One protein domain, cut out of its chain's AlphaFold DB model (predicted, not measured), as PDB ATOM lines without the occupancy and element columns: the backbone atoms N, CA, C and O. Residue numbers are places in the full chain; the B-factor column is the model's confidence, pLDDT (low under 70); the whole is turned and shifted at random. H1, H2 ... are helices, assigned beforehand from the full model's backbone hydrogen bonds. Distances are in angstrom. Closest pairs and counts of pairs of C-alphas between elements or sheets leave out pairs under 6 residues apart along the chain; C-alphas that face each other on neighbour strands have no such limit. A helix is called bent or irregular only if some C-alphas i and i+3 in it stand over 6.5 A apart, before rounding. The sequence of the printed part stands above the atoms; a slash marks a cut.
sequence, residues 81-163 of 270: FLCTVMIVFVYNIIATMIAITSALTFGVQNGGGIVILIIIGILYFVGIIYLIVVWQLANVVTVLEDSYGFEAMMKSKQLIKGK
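AT A GLANCE: This is residues 81 to 163 of the 270 residues of an uncharacterized protein of Trifolium pratense (UniProt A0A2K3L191). The model is a long helical hairpin, two helices H1 and H2 side by side and running opposite ways, with a short third helix, H3, crossing H2 near the hairpin's open end, where residues 134 to 142 of H2 meet it. H2 is the longest part and runs along most of the rod's length, with H1 beside it. The printed part has 83 residues with three named helices, in the order H1, H2, H3 along the chain, and no named strand; 71 residues are in the helices, and the class is all helix. The whole is loose, with a radius of gyration of the C-alphas of 16.4 A, and its outline is a rod of 53 by 26 by 13 A.

HOW THE PARTS SIT: Start at the longest helix, H2, residues 111 to 144, and look beside it for H1, residues 81 to 106. The two touch, with 14 pairs of C-alphas within 8 A, and their centres are 11.3 A apart. Their closest C-alphas are those of Phe 106 and Gly 113, 5.0 A apart, on either side of the link that joins the two helices. They run opposite ways at a shallow tilt of 7 degrees, a helical hairpin. Now go to the other end of H2 for H3, residues 150 to 160. H3 touches H2 with 16 pairs of C-alphas within 8 A, and H2 touches H3 with residues 134 to 142 alone. The closest C-alphas of H2 and H3 are those of Ala 138 and Met 153, 5.1 A apart. Their lines stand about perpendicular, at 74 degrees, and their centres are 16.1 A apart. H1 and H3 are close but not clearly touching, with 1 pair of C-alphas within 8 A, those of Cys 83 and Phe 150 at 6.6 A. The lines of H1 and H3 are only just about perpendicular, at 72 degrees. Along the backbone, every pair of O i and N i+4 inside H1, H2 and H3 is within hydrogen-bond range.

IN THESE COORDINATES: Find C-alpha 111 at (-72.430, -3.544, -30.423), where H2 begins; from Gly 111 its 34 residues run 50.2 A to Leu 144, whose C-alpha is at (-29.604, -25.227, -45.144). As you read down these lines, x rises while y and z fall from one end to the other. H1 comes before it: look for C-alpha 81 at (-36.640, -22.748, -31.858), from which 26 residues run 37.3 A to Phe 106, while x falls and y and z rise from end to end. After H2 comes H3, 11 residues from Phe 150 to Ile 160, with its last C-alpha at (-40.955, -14.503, -48.063). No helix is bent or irregular.

THE WHOLE: For the full length, take the C-alphas of Gln 109 and Asp 146, the two farthest apart, at 53.0 A; each lies in a link. The C-alphas of the first and last printed residues, Phe 81 and Lys 163, are 23.8 A apart. The printed part has no cut, and both links are tight, with 4 residues between H1 and H2 and 5 between H2 and H3. Read the B-factor column for the model's own confidence: the mean pLDDT of the printed part is 75.2, and 20 residues are under 70. These are residue 81, residues 107 to 110, residues 136 to 137, residues 139 to 148, of which 139 to 144 belong to H2, residue 150, and residues 161 to 162.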
ATOM      1  N   PHE A  81     -35.419 -22.410 -32.580       66.31
ATOM      2  CA  PHE A  81     -36.640 -22.748 -31.858       66.31
ATOM      3  C   PHE A  81     -36.879 -21.810 -30.671       66.31
ATOM      4  O   PHE A  81     -37.928 -21.172 -30.592       66.31
ATOM      5  N   LEU A  82     -35.892 -21.683 -29.778       70.94
ATOM      6  CA  LEU A  82     -36.008 -20.870 -28.568       70.94
ATOM      7  C   LEU A  82     -36.287 -19.401 -28.912       70.94
ATOM      8  O   LEU A  82     -37.177 -18.783 -28.333       70.94
ATOM      9  N   CYS A  83     -35.578 -18.870 -29.912       76.31
ATOM     10  CA  CYS A  83     -35.797 -17.518 -30.428       76.31
ATOM     11  C   CYS A  83     -37.247 -17.319 -30.891       76.31
ATOM     12  O   CYS A  83     -37.894 -16.319 -30.570       76.31
ATOM     13  N   THR A  84     -37.790 -18.301 -31.605       71.62
ATOM     14  CA  THR A  84     -39.135 -18.175 -32.156       71.62
ATOM     15  C   THR A  84     -40.217 -18.361 -31.087       71.62
ATOM     16  O   THR A  84     -41.221 -17.648 -31.118       71.62
ATOM     17  N   VAL A  85     -39.994 -19.215 -30.077       70.31
ATOM     18  CA  VAL A  85     -40.859 -19.290 -28.882       70.31
ATOM     19  C   VAL A  85     -40.935 -17.933 -28.187       70.31
ATOM     20  O   VAL A  85     -42.033 -17.472 -27.880       70.31
ATOM     21  N   MET A  86     -39.796 -17.263 -27.997       76.00
ATOM     22  CA  MET A  86     -39.758 -15.936 -27.375       76.00
ATOM     23  C   MET A  86     -40.556 -14.902 -28.178       76.00
ATOM     24  O   MET A  86     -41.324 -14.134 -27.603       76.00
ATOM     25  N   ILE A  87     -40.436 -14.909 -29.508       77.62
ATOM     26  CA  ILE A  87     -41.163 -13.974 -30.382       77.62
ATOM     27  C   ILE A  87     -42.672 -14.228 -30.347       77.62
ATOM     28  O   ILE A  87     -43.450 -13.281 -30.221       77.62
ATOM     29  N   VAL A  88     -43.096 -15.491 -30.408       74.94
ATOM     30  CA  VAL A  88     -44.516 -15.853 -30.299       74.94
ATOM     31  C   VAL A  88     -45.059 -15.481 -28.920       74.94
ATOM     32  O   VAL A  88     -46.163 -14.947 -28.832       74.94
ATOM     33  N   PHE A  89     -44.291 -15.701 -27.852       74.12
ATOM     34  CA  PHE A  89     -44.685 -15.330 -26.495       74.12
ATOM     35  C   PHE A  89     -44.916 -13.819 -26.367       74.12
ATOM     36  O   PHE A  89     -45.991 -13.396 -25.948       74.12
ATOM     37  N   VAL A  90     -43.962 -13.000 -26.820       83.19
ATOM     38  CA  VAL A  90     -44.096 -11.533 -26.826       83.19
ATOM     39  C   VAL A  90     -45.295 -11.088 -27.668       83.19
ATOM     40  O   VAL A  90     -46.077 -10.249 -27.223       83.19
ATOM     41  N   TYR A  91     -45.492 -11.680 -28.850       82.50
ATOM     42  CA  TYR A  91     -46.637 -11.381 -29.712       82.50
ATOM     43  C   TYR A  91     -47.981 -11.663 -29.019       82.50
ATOM     44  O   TYR A  91     -48.889 -10.835 -29.081       82.50
ATOM     45  N   ASN A  92     -48.093 -12.794 -28.312       80.06
ATOM     46  CA  ASN A  92     -49.289 -13.147 -27.544       80.06
ATOM     47  C   ASN A  92     -49.555 -12.139 -26.419       80.06
ATOM     48  O   ASN A  92     -50.674 -11.648 -26.306       80.06
ATOM     49  N   ILE A  93     -48.530 -11.782 -25.636       82.56
ATOM     50  CA  ILE A  93     -48.661 -10.801 -24.547       82.56
ATOM     51  C   ILE A  93     -49.157  -9.454 -25.085       82.56
ATOM     52  O   ILE A  93     -50.117  -8.898 -24.551       82.56
ATOM     53  N   ILE A  94     -48.556  -8.952 -26.168       86.69
ATOM     54  CA  ILE A  94     -48.962  -7.684 -26.792       86.69
ATOM     55  C   ILE A  94     -50.411  -7.765 -27.285       86.69
ATOM     56  O   ILE A  94     -51.208  -6.873 -26.995       86.69
ATOM     57  N   ALA A  95     -50.781  -8.840 -27.984       83.88
ATOM     58  CA  ALA A  95     -52.141  -9.024 -28.485       83.88
ATOM     59  C   ALA A  95     -53.174  -9.078 -27.347       83.88
ATOM     60  O   ALA A  95     -54.227  -8.446 -27.443       83.88
ATOM     61  N   THR A  96     -52.862  -9.769 -26.248       81.81
ATOM     62  CA  THR A  96     -53.719  -9.817 -25.056       81.81
ATOM     63  C   THR A  96     -53.858  -8.442 -24.405       81.81
ATOM     64  O   THR A  96     -54.973  -8.044 -24.075       81.81
ATOM     65  N   MET A  97     -52.772  -7.677 -24.270       85.44
ATOM     66  CA  MET A  97     -52.833  -6.311 -23.732       85.44
ATOM     67  C   MET A  97     -53.709  -5.393 -24.594       85.44
ATOM     68  O   MET A  97     -54.533  -4.645 -24.062       85.44
ATOM     69  N   ILE A  98     -53.585  -5.486 -25.922       85.69
ATOM     70  CA  ILE A  98     -54.412  -4.722 -26.868       85.69
ATOM     71  C   ILE A  98     -55.888  -5.122 -26.742       85.69
ATOM     72  O   ILE A  98     -56.751  -4.249 -26.688       85.69
ATOM     73  N   ALA A  99     -56.181  -6.422 -26.652       83.06
ATOM     74  CA  ALA A  99     -57.544  -6.932 -26.506       83.06
ATOM     75  C   ALA A  99     -58.195  -6.516 -25.175       83.06
ATOM     76  O   ALA A  99     -59.369  -6.156 -25.146       83.06
ATOM     77  N   ILE A 100     -57.439  -6.518 -24.074       84.12
ATOM     78  CA  ILE A 100     -57.935  -6.072 -22.764       84.12
ATOM     79  C   ILE A 100     -58.209  -4.566 -22.786       84.12
ATOM     80  O   ILE A 100     -59.272  -4.123 -22.355       84.12
ATOM     81  N   THR A 101     -57.279  -3.777 -23.330       84.19
ATOM     82  CA  THR A 101     -57.428  -2.315 -23.409       84.19
ATOM     83  C   THR A 101     -58.625  -1.926 -24.278       84.19
ATOM     84  O   THR A 101     -59.398  -1.041 -23.906       84.19
ATOM     85  N   SER A 102     -58.838  -2.611 -25.406       79.31
ATOM     86  CA  SER A 102     -59.991  -2.358 -26.276       79.31
ATOM     87  C   SER A 102     -61.314  -2.784 -25.631       79.31
ATOM     88  O   SER A 102     -62.289  -2.035 -25.709       79.31
ATOM     89  N   ALA A 103     -61.347  -3.917 -24.919       79.88
ATOM     90  CA  ALA A 103     -62.529  -4.367 -24.183       79.88
ATOM     91  C   ALA A 103     -62.922  -3.402 -23.047       79.88
ATOM     92  O   ALA A 103     -64.110  -3.134 -22.856       79.88
ATOM     93  N   LEU A 104     -61.936  -2.852 -22.329       81.25
ATOM     94  CA  LEU A 104     -62.148  -1.866 -21.261       81.25
ATOM     95  C   LEU A 104     -62.616  -0.506 -21.796       81.25
ATOM     96  O   LEU A 104     -63.435   0.147 -21.156       81.25
ATOM     97  N   THR A 105     -62.117  -0.083 -22.962       79.00
ATOM     98  CA  THR A 105     -62.405   1.249 -23.525       79.00
ATOM     99  C   THR A 105     -63.768   1.312 -24.212       79.00
ATOM    100  O   THR A 105     -64.502   2.281 -24.038       79.00
ATOM    101  N   PHE A 106     -64.122   0.295 -25.004       73.56
ATOM    102  CA  PHE A 106     -65.360   0.311 -25.794       73.56
ATOM    103  C   PHE A 106     -66.555  -0.326 -25.079       73.56
ATOM    104  O   PHE A 106     -67.694  -0.068 -25.469       73.56
ATOM    105  N   GLY A 107     -66.296  -1.114 -24.029       63.25
ATOM    106  CA  GLY A 107     -67.305  -1.871 -23.301       63.25
ATOM    107  C   GLY A 107     -67.908  -2.990 -24.155       63.25
ATOM    108  O   GLY A 107     -68.405  -2.774 -25.257       63.25
ATOM    109  N   VAL A 108     -67.931  -4.215 -23.628       61.94
ATOM    110  CA  VAL A 108     -68.498  -5.389 -24.331       61.94
ATOM    111  C   VAL A 108     -70.014  -5.249 -24.582       61.94
ATOM    112  O   VAL A 108     -70.573  -5.953 -25.416       61.94
ATOM    113  N   GLN A 109     -70.682  -4.317 -23.893       62.69
ATOM    114  CA  GLN A 109     -72.121  -4.061 -24.018       62.69
ATOM    115  C   GLN A 109     -72.512  -3.242 -25.255       62.69
ATOM    116  O   GLN A 109     -73.657  -3.326 -25.694       62.69
ATOM    117  N   ASN A 110     -71.587  -2.484 -25.847       65.44
ATOM    118  CA  ASN A 110     -71.872  -1.733 -27.064       65.44
ATOM    119  C   ASN A 110     -71.609  -2.627 -28.282       65.44
ATOM    120  O   ASN A 110     -70.513  -3.163 -28.435       65.44
ATOM    121  N   GLY A 111     -72.579  -2.740 -29.199       71.75
ATOM    122  CA  GLY A 111     -72.430  -3.544 -30.423       71.75
ATOM    123  C   GLY A 111     -71.172  -3.199 -31.239       71.75
ATOM    124  O   GLY A 111     -70.566  -4.081 -31.841       71.75
ATOM    125  N   GLY A 112     -70.710  -1.942 -31.181       77.81
ATOM    126  CA  GLY A 112     -69.450  -1.508 -31.796       77.81
ATOM    127  C   GLY A 112     -68.186  -2.117 -31.170       77.81
ATOM    128  O   GLY A 112     -67.243  -2.428 -31.895       77.81
ATOM    129  N   GLY A 113     -68.167  -2.363 -29.855       80.31
ATOM    130  CA  GLY A 113     -67.030  -2.993 -29.169       80.31
ATOM    131  C   GLY A 113     -66.817  -4.444 -29.605       80.31
ATOM    132  O   GLY A 113     -65.683  -4.874 -29.806       80.31
ATOM    133  N   ILE A 114     -67.908  -5.176 -29.850       80.69
ATOM    134  CA  ILE A 114     -67.866  -6.558 -30.351       80.69
ATOM    135  C   ILE A 114     -67.254  -6.605 -31.758       80.69
ATOM    136  O   ILE A 114     -66.387  -7.434 -32.024       80.69
ATOM    137  N   VAL A 115     -67.648  -5.687 -32.648       84.62
ATOM    138  CA  VAL A 115     -67.095  -5.609 -34.013       84.62
ATOM    139  C   VAL A 115     -65.588  -5.328 -33.983       84.62
ATOM    140  O   VAL A 115     -64.826  -5.987 -34.687       84.62
ATOM    141  N   ILE A 116     -65.139  -4.407 -33.126       84.12
ATOM    142  CA  ILE A 116     -63.712  -4.087 -32.960       84.12
ATOM    143  C   ILE A 116     -62.930  -5.305 -32.444       84.12
ATOM    144  O   ILE A 116     -61.858  -5.612 -32.971       84.12
ATOM    145  N   LEU A 117     -63.472  -6.041 -31.469       83.00
ATOM    146  CA  LEU A 117     -62.850  -7.268 -30.958       83.00
ATOM    147  C   LEU A 117     -62.742  -8.358 -32.031       83.00
ATOM    148  O   LEU A 117     -61.710  -9.025 -32.112       83.00
ATOM    149  N   ILE A 118     -63.755  -8.508 -32.890       85.81
ATOM    150  CA  ILE A 118     -63.714  -9.443 -34.024       85.81
ATOM    151  C   ILE A 118     -62.599  -9.052 -35.003       85.81
ATOM    152  O   ILE A 118     -61.818  -9.912 -35.410       85.81
ATOM    153  N   ILE A 119     -62.473  -7.766 -35.344       87.62
ATOM    154  CA  ILE A 119     -61.421  -7.275 -36.250       87.62
ATOM    155  C   ILE A 119     -60.028  -7.532 -35.661       87.62
ATOM    156  O   ILE A 119     -59.149  -8.046 -36.357       87.62
ATOM    157  N   ILE A 120     -59.828  -7.230 -34.373       86.25
ATOM    158  CA  ILE A 120     -58.570  -7.510 -33.662       86.25
ATOM    159  C   ILE A 120     -58.280  -9.015 -33.659       86.25
ATOM    160  O   ILE A 120     -57.149  -9.419 -33.921       86.25
ATOM    161  N   GLY A 121     -59.299  -9.844 -33.420       83.44
ATOM    162  CA  GLY A 121     -59.185 -11.298 -33.468       83.44
ATOM    163  C   GLY A 121     -58.723 -11.796 -34.837       83.44
ATOM    164  O   GLY A 121     -57.773 -12.572 -34.917       83.44
ATOM    165  N   ILE A 122     -59.327 -11.308 -35.922       86.12
ATOM    166  CA  ILE A 122     -58.922 -11.660 -37.291       86.12
ATOM    167  C   ILE A 122     -57.470 -11.241 -37.550       86.12
ATOM    168  O   ILE A 122     -56.681 -12.047 -38.046       86.12
ATOM    169  N   LEU A 123     -57.089 -10.014 -37.179       85.62
ATOM    170  CA  LEU A 123     -55.719  -9.525 -37.352       85.62
ATOM    171  C   LEU A 123     -54.708 -10.372 -36.563       85.62
ATOM    172  O   LEU A 123     -53.633 -10.690 -37.075       85.62
ATOM    173  N   TYR A 124     -55.076 -10.785 -35.348       81.81
ATOM    174  CA  TYR A 124     -54.296 -11.702 -34.526       81.81
ATOM    175  C   TYR A 124     -54.128 -13.070 -35.199       81.81
ATOM    176  O   TYR A 124     -53.008 -13.565 -35.315       81.81
ATOM    177  N   PHE A 125     -55.209 -13.659 -35.718       77.44
ATOM    178  CA  PHE A 125     -55.144 -14.931 -36.446       77.44
ATOM    179  C   PHE A 125     -54.238 -14.846 -37.676       77.44
ATOM    180  O   PHE A 125     -53.403 -15.728 -37.887       77.44
ATOM    181  N   VAL A 126     -54.352 -13.776 -38.465       81.06
ATOM    182  CA  VAL A 126     -53.492 -13.551 -39.636       81.06
ATOM    183  C   VAL A 126     -52.026 -13.411 -39.220       81.06
ATOM    184  O   VAL A 126     -51.151 -14.017 -39.843       81.06
ATOM    185  N   GLY A 127     -51.745 -12.669 -38.147       81.50
ATOM    186  CA  GLY A 127     -50.389 -12.514 -37.622       81.50
ATOM    187  C   GLY A 127     -49.797 -13.822 -37.093       81.50
ATOM    188  O   GLY A 127     -48.648 -14.132 -37.408       81.50
ATOM    189  N   ILE A 128     -50.581 -14.636 -36.379       75.12
ATOM    190  CA  ILE A 128     -50.181 -15.982 -35.934       75.12
ATOM    191  C   ILE A 128     -49.842 -16.868 -37.134       75.12
ATOM    192  O   ILE A 128     -48.786 -17.498 -37.145       75.12
ATOM    193  N   ILE A 129     -50.701 -16.899 -38.158       75.88
ATOM    194  CA  ILE A 129     -50.450 -17.679 -39.378       75.88
ATOM    195  C   ILE A 129     -49.144 -17.219 -40.031       75.88
ATOM    196  O   ILE A 129     -48.306 -18.053 -40.366       75.88
ATOM    197  N   TYR A 130     -48.929 -15.908 -40.157       77.88
ATOM    198  CA  TYR A 130     -47.692 -15.360 -40.711       77.88
ATOM    199  C   TYR A 130     -46.455 -15.783 -39.905       77.88
ATOM    200  O   TYR A 130     -45.477 -16.250 -40.490       77.88
ATOM    201  N   LEU A 131     -46.506 -15.687 -38.573       77.25
ATOM    202  CA  LEU A 131     -45.417 -16.126 -37.697       77.25
ATOM    203  C   LEU A 131     -45.141 -17.628 -37.832       77.25
ATOM    204  O   LEU A 131     -43.978 -18.018 -37.842       77.25
ATOM    205  N   ILE A 132     -46.173 -18.459 -38.003       74.88
ATOM    206  CA  ILE A 132     -46.016 -19.897 -38.262       74.88
ATOM    207  C   ILE A 132     -45.310 -20.133 -39.603       74.88
ATOM    208  O   ILE A 132     -44.416 -20.969 -39.676       74.88
ATOM    209  N   VAL A 133     -45.659 -19.403 -40.665       72.31
ATOM    210  CA  VAL A 133     -44.986 -19.555 -41.970       72.31
ATOM    211  C   VAL A 133     -43.514 -19.140 -41.891       72.31
ATOM    212  O   VAL A 133     -42.642 -19.878 -42.353       72.31
ATOM    213  N   VAL A 134     -43.230 -17.995 -41.263       77.00
ATOM    214  CA  VAL A 134     -41.860 -17.500 -41.039       77.00
ATOM    215  C   VAL A 134     -41.061 -18.498 -40.204       77.00
ATOM    216  O   VAL A 134     -39.951 -18.854 -40.585       77.00
ATOM    217  N   TRP A 135     -41.649 -19.010 -39.120       74.38
ATOM    218  CA  TRP A 135     -41.061 -20.048 -38.277       74.38
ATOM    219  C   TRP A 135     -40.663 -21.271 -39.096       74.38
ATOM    220  O   TRP A 135     -39.528 -21.745 -39.009       74.38
ATOM    221  N   GLN A 136     -41.606 -21.816 -39.873       69.12
ATOM    222  CA  GLN A 136     -41.364 -23.031 -40.642       69.12
ATOM    223  C   GLN A 136     -40.171 -22.799 -41.568       69.12
ATOM    224  O   GLN A 136     -39.252 -23.623 -41.608       69.12
ATOM    225  N   LEU A 137     -40.147 -21.667 -42.277       69.81
ATOM    226  CA  LEU A 137     -39.061 -21.325 -43.192       69.81
ATOM    227  C   LEU A 137     -37.738 -21.064 -42.473       69.81
ATOM    228  O   LEU A 137     -36.709 -21.502 -42.973       69.81
ATOM    229  N   ALA A 138     -37.740 -20.445 -41.294       70.75
ATOM    230  CA  ALA A 138     -36.537 -20.248 -40.489       70.75
ATOM    231  C   ALA A 138     -35.896 -21.578 -40.058       70.75
ATOM    232  O   ALA A 138     -34.670 -21.687 -40.056       70.75
ATOM    233  N   ASN A 139     -36.695 -22.610 -39.764       68.62
ATOM    234  CA  ASN A 139     -36.173 -23.954 -39.486       68.62
ATOM    235  C   ASN A 139     -35.480 -24.562 -40.713       68.62
ATOM    236  O   ASN A 139     -34.404 -25.134 -40.583       68.62
ATOM    237  N   VAL A 140     -36.058 -24.392 -41.904       66.19
ATOM    238  CA  VAL A 140     -35.436 -24.819 -43.170       66.19
ATOM    239  C   VAL A 140     -34.149 -24.034 -43.448       66.19
ATOM    240  O   VAL A 140     -33.135 -24.629 -43.804       66.19
ATOM    241  N   VAL A 141     -34.154 -22.717 -43.220       67.19
ATOM    242  CA  VAL A 141     -32.972 -21.853 -43.370       67.19
ATOM    243  C   VAL A 141     -31.871 -22.248 -42.392       67.19
ATOM    244  O   VAL A 141     -30.730 -22.326 -42.811       67.19
ATOM    245  N   THR A 142     -32.193 -22.558 -41.133       67.19
ATOM    246  CA  THR A 142     -31.202 -22.980 -40.116       67.19
ATOM    247  C   THR A 142     -30.517 -24.299 -40.480       67.19
ATOM    248  O   THR A 142     -29.388 -24.554 -40.077       67.19
ATOM    249  N   VAL A 143     -31.215 -25.165 -41.218       62.25
ATOM    250  CA  VAL A 143     -30.677 -26.458 -41.661       62.25
ATOM    251  C   VAL A 143     -29.837 -26.299 -42.930       62.25
ATOM    252  O   VAL A 143     -28.847 -27.004 -43.107       62.25
ATOM    253  N   LEU A 144     -30.239 -25.401 -43.832       59.69
ATOM    254  CA  LEU A 144     -29.604 -25.227 -45.144       59.69
ATOM    255  C   LEU A 144     -28.459 -24.210 -45.141       59.69
ATOM    256  O   LEU A 144     -27.485 -24.372 -45.877       59.69
ATOM    257  N   GLU A 145     -28.581 -23.159 -44.341       60.19
ATOM    258  CA  GLU A 145     -27.586 -22.113 -44.150       60.19
ATOM    259  C   GLU A 145     -27.135 -22.161 -42.695       60.19
ATOM    260  O   GLU A 145     -27.966 -22.261 -41.798       60.19
ATOM    261  N   ASP A 146     -25.831 -22.054 -42.439       62.81
ATOM    262  CA  ASP A 146     -25.249 -22.112 -41.087       62.81
ATOM    263  C   ASP A 146     -25.571 -20.867 -40.218       62.81
ATOM    264  O   ASP A 146     -24.771 -20.396 -39.413       62.81
ATOM    265  N   SER A 147     -26.747 -20.282 -40.430       62.75
ATOM    266  CA  SER A 147     -27.314 -19.136 -39.731       62.75
ATOM    267  C   SER A 147     -28.350 -19.615 -38.719       62.75
ATOM    268  O   SER A 147     -29.239 -20.396 -39.050       62.75
ATOM    269  N   TYR A 148     -28.258 -19.131 -37.485       65.69
ATOM    270  CA  TYR A 148     -29.074 -19.584 -36.356       65.69
ATOM    271  C   TYR A 148     -29.868 -18.429 -35.730       65.69
ATOM    272  O   TYR A 148     -29.522 -17.252 -35.858       65.69
ATOM    273  N   GLY A 149     -30.955 -18.755 -35.028       71.88
ATOM    274  CA  GLY A 149     -31.673 -17.781 -34.205       71.88
ATOM    275  C   GLY A 149     -32.355 -16.666 -35.006       71.88
ATOM    276  O   GLY A 149     -33.137 -16.910 -35.926       71.88
ATOM    277  N   PHE A 150     -32.093 -15.418 -34.608       68.50
ATOM    278  CA  PHE A 150     -32.723 -14.229 -35.194       68.50
ATOM    279  C   PHE A 150     -32.262 -13.963 -36.637       68.50
ATOM    280  O   PHE A 150     -33.023 -13.425 -37.440       68.50
ATOM    281  N   GLU A 151     -31.046 -14.383 -36.991       73.44
ATOM    282  CA  GLU A 151     -30.502 -14.212 -38.340       73.44
ATOM    283  C   GLU A 151     -31.265 -15.064 -39.365       73.44
ATOM    284  O   GLU A 151     -31.706 -14.551 -40.397       73.44
ATOM    285  N   ALA A 152     -31.522 -16.335 -39.034       71.56
ATOM    286  CA  ALA A 152     -32.333 -17.234 -39.858       71.56
ATOM    287  C   ALA A 152     -33.764 -16.699 -40.045       71.56
ATOM    288  O   ALA A 152     -34.325 -16.739 -41.143       71.56
ATOM    289  N   MET A 153     -34.342 -16.131 -38.984       71.00
ATOM    290  CA  MET A 153     -35.659 -15.493 -39.017       71.00
ATOM    291  C   MET A 153     -35.680 -14.256 -39.924       71.00
ATOM    292  O   MET A 153     -36.579 -14.117 -40.756       71.00
ATOM    293  N   MET A 154     -34.678 -13.383 -39.828       75.19
ATOM    294  CA  MET A 154     -34.594 -12.186 -40.666       75.19
ATOM    295  C   MET A 154     -34.425 -12.541 -42.148       75.19
ATOM    296  O   MET A 154     -35.118 -11.968 -42.995       75.19
ATOM    297  N   LYS A 155     -33.593 -13.541 -42.454       73.38
ATOM    298  CA  LYS A 155     -33.453 -14.078 -43.813       73.38
ATOM    299  C   LYS A 155     -34.753 -14.688 -44.326       73.38
ATOM    300  O   LYS A 155     -35.191 -14.339 -45.420       73.38
ATOM    301  N   SER A 156     -35.423 -15.524 -43.529       73.69
ATOM    302  CA  SER A 156     -36.712 -16.116 -43.924       73.69
ATOM    303  C   SER A 156     -37.755 -15.039 -44.257       73.69
ATOM    304  O   SER A 156     -38.445 -15.135 -45.271       73.69
ATOM    305  N   LYS A 157     -37.798 -13.940 -43.489       74.56
ATOM    306  CA  LYS A 157     -38.671 -12.788 -43.756       74.56
ATOM    307  C   LYS A 157     -38.330 -12.079 -45.069       74.56
ATOM    308  O   LYS A 157     -39.243 -11.669 -45.787       74.56
ATOM    309  N   GLN A 158     -37.045 -11.924 -45.384       77.25
ATOM    310  CA  GLN A 158     -36.596 -11.334 -46.649       77.25
ATOM    311  C   GLN A 158     -36.980 -12.217 -47.847       77.25
ATOM    312  O   GLN A 158     -37.528 -11.698 -48.817       77.25
ATOM    313  N   LEU A 159     -36.806 -13.537 -47.736       71.25
ATOM    314  CA  LEU A 159     -37.174 -14.518 -48.768       71.25
ATOM    315  C   LEU A 159     -38.685 -14.566 -49.028       71.25
ATOM    316  O   LEU A 159     -39.129 -14.632 -50.174       71.25
ATOM    317  N   ILE A 160     -39.491 -14.493 -47.966       71.38
ATOM    318  CA  ILE A 160     -40.955 -14.503 -48.063       71.38
ATOM    319  C   ILE A 160     -41.465 -13.256 -48.802       71.38
ATOM    320  O   ILE A 160     -42.454 -13.350 -49.527       71.38
ATOM    321  N   LYS A 161     -40.774 -12.111 -48.694       68.62
ATOM    322  CA  LYS A 161     -41.207 -10.814 -49.248       68.62
ATOM    323  C   LYS A 161     -41.421 -10.827 -50.771       68.62
ATOM    324  O   LYS A 161     -42.257 -10.069 -51.251       68.62
ATOM    325  N   GLY A 162     -40.731 -11.699 -51.512       66.94
ATOM    326  CA  GLY A 162     -40.870 -11.820 -52.970       66.94
ATOM    327  C   GLY A 162     -42.093 -12.620 -53.448       66.94
ATOM    328  O   GLY A 162     -42.585 -12.384 -54.550       66.94
ATOM    329  N   LYS A 163     -42.616 -13.558 -52.643       70.06
ATOM    330  CA  LYS A 163     -43.747 -14.431 -53.027       70.06
ATOM    331  C   LYS A 163     -44.578 -14.891 -51.820       70.06
ATOM    332  O   LYS A 163     -44.883 -16.075 -51.659       70.06
TER     333      LYS A 163